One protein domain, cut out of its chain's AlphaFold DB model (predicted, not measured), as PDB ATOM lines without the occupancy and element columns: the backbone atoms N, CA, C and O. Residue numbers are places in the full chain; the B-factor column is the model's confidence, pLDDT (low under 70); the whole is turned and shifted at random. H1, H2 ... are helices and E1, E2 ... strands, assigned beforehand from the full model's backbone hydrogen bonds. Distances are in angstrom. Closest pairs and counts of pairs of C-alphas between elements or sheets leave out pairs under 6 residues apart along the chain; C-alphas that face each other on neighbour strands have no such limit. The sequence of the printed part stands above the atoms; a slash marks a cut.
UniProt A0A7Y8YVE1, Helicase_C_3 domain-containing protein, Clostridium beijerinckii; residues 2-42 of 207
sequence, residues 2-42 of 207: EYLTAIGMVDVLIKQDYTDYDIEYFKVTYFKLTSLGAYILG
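What this domain is: This is residues 2 to 42 of the 207 residues of the protein "Helicase_C_3 domain-containing protein" of Clostridium beijerinckii (UniProt A0A7Y8YVE1). A long, thin, twisted hairpin of two antiparallel strands, E1 and E2, makes most of a rod, and its bare turn, residues 19 to 23, forms one tip. Two short helices lie toward the other end of the hairpin, away from its turn, where E1 begins and E2 ends: H1 sits off to the side near Val 10, and H2 follows E2 and, with the last residues to Gly 42, forms the other tip. The printed part has 41 residues with two named helices and two named strands, in the order H1, E1, E2, H2, and its class is mixed, helices and strands. It is only just loose, close to extended, with a radius of gyration of the C-alphas of 13.4 A and spans of 43 by 14 by 10 A.

How they stand to each other: H1, residues 2 to 6, comes first, and a tight link of 3 residues joins it to E1, residues 10 to 18. The closest C-alphas of H1 and E1 are those of Leu 4 and Val 10, 5.8 A apart. A tight link of 5 residues then leads to E2, residues 24 to 33, and E1 and E2 form a hairpin. The two strands are antiparallel, with 157 degrees between their N-to-C directions. The C-alphas of Val 10 and Leu 33 face each other at 4.6 A, as do those of Tyr 18 and Glu 24, also at 4.6 A. N 13 and O 30 are within hydrogen-bond range at 2.9 A, and so are N 27 and O 15 at 2.8 A. After E2 a tight link of 1 residue leads to H2, residues 35 to 40. The closest C-alphas of E1 and H2 are those of Val 10 and Gly 37, 6.2 A apart. H1 is apart from E2, and H1 and H2 are only just apart, their closest C-alphas being 8.3 A from each other. In H1 and H2 every O i to N i+4 pair is within hydrogen-bond range.

Where its parts are: H1 runs from Glu 2, whose C-alpha is at (197.696, 188.374, 152.340), to Ala 6, 6.1 A from first to last C-alpha. E1 runs 24.6 A from Val 10 to Tyr 18, whose C-alpha is at (182.806, 196.065, 162.847). E2 runs 27.1 A from Glu 24 to Leu 33. H2 runs 8.8 A from Ser 35 to Ile 40, whose C-alpha is at (206.241, 188.879, 137.917).

The domain as a whole: The two C-alphas farthest apart are those of Tyr 21 and Gly 42, at 43.3 A. The first and last printed C-alphas, of Glu 2 and Gly 42, are 20.8 A apart. The printed part has no cut and no long link. The mean pLDDT of the printed part of this predicted model is 88.8, and no printed residue is under 70.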
ATOM      1  N   GLU A   2     196.625 188.456 151.326       73.44
ATOM      2  CA  GLU A   2     197.696 188.374 152.340       73.44
ATOM      3  C   GLU A   2     198.995 187.748 151.820       73.44
ATOM      4  O   GLU A   2     200.055 188.342 151.969       73.44
ATOM      5  N   TYR A   3     198.909 186.613 151.114       82.75
ATOM      6  CA  TYR A   3     200.086 185.993 150.504       82.75
ATOM      7  C   TYR A   3     200.797 186.923 149.525       82.75
ATOM      8  O   TYR A   3     202.002 187.081 149.637       82.75
ATOM      9  N   LEU A   4     200.063 187.578 148.616       85.69
ATOM     10  CA  LEU A   4     200.630 188.491 147.614       85.69
ATOM     11  C   LEU A   4     201.283 189.720 148.260       85.69
ATOM     12  O   LEU A   4     202.271 190.227 147.736       85.69
ATOM     13  N   THR A   5     200.746 190.189 149.386       87.12
ATOM     14  CA  THR A   5     201.352 191.263 150.181       87.12
ATOM     15  C   THR A   5     202.627 190.783 150.873       87.12
ATOM     16  O   THR A   5     203.630 191.484 150.828       87.12
ATOM     17  N   ALA A   6     202.635 189.569 151.434       85.81
ATOM     18  CA  ALA A   6     203.801 189.004 152.119       85.81
ATOM     19  C   ALA A   6     205.016 188.807 151.193       85.81
ATOM     20  O   ALA A   6     206.146 189.024 151.614       85.81
ATOM     21  N   ILE A   7     204.792 188.446 149.924       88.44
ATOM     22  CA  ILE A   7     205.854 188.365 148.901       88.44
ATOM     23  C   ILE A   7     206.092 189.695 148.162       88.44
ATOM     24  O   ILE A   7     206.804 189.723 147.161       88.44
ATOM     25  N   GLY A   8     205.481 190.797 148.613       88.81
ATOM     26  CA  GLY A   8     205.738 192.145 148.096       88.81
ATOM     27  C   GLY A   8     205.170 192.444 146.704       88.81
ATOM     28  O   GLY A   8     205.586 193.412 146.069       88.81
ATOM     29  N   MET A   9     204.225 191.647 146.192       92.25
ATOM     30  CA  MET A   9     203.616 191.865 144.870       92.25
ATOM     31  C   MET A   9     202.531 192.950 144.869       92.25
ATOM     32  O   MET A   9     202.259 193.554 143.828       92.25
ATOM     33  N   VAL A  10     201.872 193.176 146.006       92.69
ATOM     34  CA  VAL A  10     200.772 194.142 146.122       92.69
ATOM     35  C   VAL A  10     200.824 194.895 147.444       92.69
ATOM     36  O   VAL A  10     200.948 194.286 148.506       92.69
ATOM     37  N   ASP A  11     200.618 196.205 147.373       91.75
ATOM     38  CA  ASP A  11     200.308 197.016 148.548       91.75
ATOM     39  C   ASP A  11     198.792 197.027 148.743       91.75
ATOM     40  O   ASP A  11     198.035 197.171 147.776       91.75
ATOM     41  N   VAL A  12     198.340 196.895 149.989       92.12
ATOM     42  CA  VAL A  12     196.916 196.847 150.342       92.12
ATOM     43  C   VAL A  12     196.538 198.015 151.240       92.12
ATOM     44  O   VAL A  12     197.284 198.394 152.138       92.12
ATOM     45  N   LEU A  13     195.349 198.572 151.012       91.69
ATOM     46  CA  LEU A  13     194.737 199.543 151.909       91.69
ATOM     47  C   LEU A  13     193.684 198.825 152.752       91.69
ATOM     48  O   LEU A  13     192.682 198.317 152.234       91.69
ATOM     49  N   ILE A  14     193.941 198.766 154.054       91.19
ATOM     50  CA  ILE A  14     193.043 198.163 155.034       91.19
ATOM     51  C   ILE A  14     192.178 199.239 155.682       91.19
ATOM     52  O   ILE A  14     192.637 200.345 155.962       91.19
ATOM     53  N   LYS A  15     190.913 198.904 155.911       92.06
ATOM     54  CA  LYS A  15     189.978 199.708 156.691       92.06
ATOM     55  C   LYS A  15     189.525 198.882 157.890       92.06
ATOM     56  O   LYS A  15     189.253 197.693 157.748       92.06
ATOM     57  N   GLN A  16     189.456 199.523 159.046       90.19
ATOM     58  CA  GLN A  16     188.852 198.972 160.254       90.19
ATOM     59  C   GLN A  16     187.323 198.983 160.106       90.19
ATOM     60  O   GLN A  16     186.751 199.980 159.651       90.19
ATOM     61  N   ASP A  17     186.677 197.868 160.427       89.75
ATOM     62  CA  ASP A  17     185.230 197.678 160.331       89.75
ATOM     63  C   ASP A  17     184.732 196.817 161.505       89.75
ATOM     64  O   ASP A  17     185.532 196.198 162.211       89.75
ATOM     65  N   TYR A  18     183.419 196.782 161.723       90.50
ATOM     66  CA  TYR A  18     182.806 196.065 162.847       90.50
ATOM     67  C   TYR A  18     181.771 195.062 162.349       90.50
ATOM     68  O   TYR A  18     181.087 195.287 161.349       90.50
ATOM     69  N   THR A  19     181.690 193.908 163.007       86.31
ATOM     70  CA  THR A  19     180.598 192.954 162.764       86.31
ATOM     71  C   THR A  19     179.313 193.432 163.443       86.31
ATOM     72  O   THR A  19     179.355 194.310 164.300       86.31
ATOM     73  N   ASP A  20     178.180 192.790 163.147       87.94
ATOM     74  CA  ASP A  20     176.894 193.046 163.823       87.94
ATOM     75  C   ASP A  20     176.928 192.785 165.349       87.94
ATOM     76  O   ASP A  20     175.968 193.084 166.056       87.94
ATOM     77  N   TYR A  21     178.031 192.219 165.856       87.94
ATOM     78  CA  TYR A  21     178.302 191.960 167.271       87.94
ATOM     79  C   TYR A  21     179.414 192.862 167.842       87.94
ATOM     80  O   TYR A  21     180.055 192.482 168.819       87.94
ATOM     81  N   ASP A  22     179.699 194.009 167.212       85.62
ATOM     82  CA  ASP A  22     180.755 194.966 167.598       85.62
ATOM     83  C   ASP A  22     182.177 194.369 167.652       85.62
ATOM     84  O   ASP A  22     183.089 194.925 168.266       85.62
ATOM     85  N   ILE A  23     182.409 193.239 166.974       86.69
ATOM     86  CA  ILE A  23     183.753 192.659 166.855       86.69
ATOM     87  C   ILE A  23     184.513 193.417 165.773       86.69
ATOM     88  O   ILE A  23     184.089 193.433 164.616       86.69
ATOM     89  N   GLU A  24     185.640 194.003 166.156       89.44
ATOM     90  CA  GLU A  24     186.539 194.730 165.269       89.44
ATOM     91  C   GLU A  24     187.295 193.783 164.327       89.44
ATOM     92  O   GLU A  24     187.873 192.780 164.757       89.44
ATOM     93  N   TYR A  25     187.326 194.114 163.038       88.38
ATOM     94  CA  TYR A  25     188.138 193.414 162.051       88.38
ATOM     95  C   TYR A  25     188.702 194.368 160.996       88.38
ATOM     96  O   TYR A  25     188.188 195.460 160.753       88.38
ATOM     97  N   PHE A  26     189.774 193.939 160.328       88.25
ATOM     98  CA  PHE A  26     190.346 194.666 159.200       88.25
ATOM     99  C   PHE A  26     189.850 194.081 157.884       88.25
ATOM    100  O   PHE A  26     189.925 192.876 157.645       88.25
ATOM    101  N   LYS A  27     189.380 194.954 156.996       87.94
ATOM    102  CA  LYS A  27     188.954 194.598 155.645       87.94
ATOM    103  C   LYS A  27     189.850 195.269 154.616       87.94
ATOM    104  O   LYS A  27     190.037 196.486 154.635       87.94
ATOM    105  N   VAL A  28     190.365 194.485 153.671       88.81
ATOM    106  CA  VAL A  28     191.068 195.023 152.499       88.81
ATOM    107  C   VAL A  28     190.044 195.701 151.591       88.81
ATOM    108  O   VAL A  28     189.080 195.071 151.159       88.81
ATOM    109  N   THR A  29     190.242 196.987 151.312       90.25
ATOM    110  CA  THR A  29     189.339 197.777 150.456       90.25
ATOM    111  C   THR A  29     189.916 197.992 149.067       90.25
ATOM    112  O   THR A  29     189.197 197.862 148.080       90.25
ATOM    113  N   TYR A  30     191.219 198.254 148.983       91.19
ATOM    114  CA  TYR A  30     191.924 198.467 147.725       91.19
ATOM    115  C   TYR A  30     193.275 197.768 147.743       91.19
ATOM    116  O   TYR A  30     193.851 197.514 148.803       91.19
ATOM    117  N   PHE A  31     193.798 197.497 146.554       92.19
ATOM    118  CA  PHE A  31     195.179 197.089 146.374       92.19
ATOM    119  C   PHE A  31     195.758 197.739 145.124       92.19
ATOM    120  O   PHE A  31     195.029 198.063 144.186       92.19
ATOM    121  N   LYS A  32     197.076 197.905 145.111       92.62
ATOM    122  CA  LYS A  32     197.833 198.286 143.918       92.62
ATOM    123  C   LYS A  32     198.942 197.270 143.683       92.62
ATOM    124  O   LYS A  32     199.503 196.731 144.637       92.62
ATOM    125  N   LEU A  33     199.254 197.014 142.417       91.25
ATOM    126  CA  LEU A  33     200.437 196.238 142.055       91.25
ATOM    127  C   LEU A  33     201.688 197.053 142.379       91.25
ATOM    128  O   LEU A  33     201.773 198.228 142.018       91.25
ATOM    129  N   THR A  34     202.650 196.426 143.048       90.75
ATOM    130  CA  THR A  34     204.002 196.978 143.161       90.75
ATOM    131  C   THR A  34     204.725 196.811 141.822       90.75
ATOM    132  O   THR A  34     204.299 196.033 140.963       90.75
ATOM    133  N   SER A  35     205.845 197.510 141.630       87.69
ATOM    134  CA  SER A  35     206.676 197.329 140.431       87.69
ATOM    135  C   SER A  35     207.158 195.875 140.286       87.69
ATOM    136  O   SER A  35     207.148 195.342 139.178       87.69
ATOM    137  N   LEU A  36     207.473 195.207 141.408       87.81
ATOM    138  CA  LEU A  36     207.812 193.780 141.465       87.81
ATOM    139  C   LEU A  36     206.630 192.899 141.033       87.81
ATOM    140  O   LEU A  36     206.784 192.016 140.191       87.81
ATOM    141  N   GLY A  37     205.435 193.147 141.580       89.81
ATOM    142  CA  GLY A  37     204.234 192.388 141.232       89.81
ATOM    143  C   GLY A  37     203.846 192.535 139.763       89.81
ATOM    144  O   GLY A  37     203.528 191.545 139.105       89.81
ATOM    145  N   ALA A  38     203.932 193.752 139.220       90.50
ATOM    146  CA  ALA A  38     203.700 194.013 137.802       90.50
ATOM    147  C   ALA A  38     204.721 193.296 136.900       90.50
ATOM    148  O   ALA A  38     204.357 192.851 135.811       90.50
ATOM    149  N   TYR A  39     205.966 193.146 137.357       89.50
ATOM    150  CA  TYR A  39     207.007 192.411 136.639       89.50
ATOM    151  C   TYR A  39     206.807 190.905 136.635       89.50
ATOM    152  O   TYR A  39     206.814 190.292 135.569       89.50
ATOM    153  N   ILE A  40     206.536 190.314 137.798       87.50
ATOM    154  CA  ILE A  40     206.241 188.879 137.917       87.50
ATOM    155  C   ILE A  40     205.030 188.497 137.054       87.50
ATOM    156  O   ILE A  40     205.017 187.437 136.431       87.50
ATOM    157  N   LEU A  41     204.021 189.371 136.974       89.12
ATOM    158  CA  LEU A  41     202.836 189.163 136.136       89.12
ATOM    159  C   LEU A  41     203.061 189.471 134.643       89.12
ATOM    160  O   LEU A  41     202.135 189.321 133.850       89.12
ATOM    161  N   GLY A  42     204.258 189.915 134.244       87.31
ATOM    162  CA  GLY A  42     204.599 190.236 132.854       87.31
ATOM    163  C   GLY A  42     203.935 191.504 132.303       87.31
ATOM    164  O   GLY A  42     203.963 191.730 131.093       87.31
TER     165      GLY A  42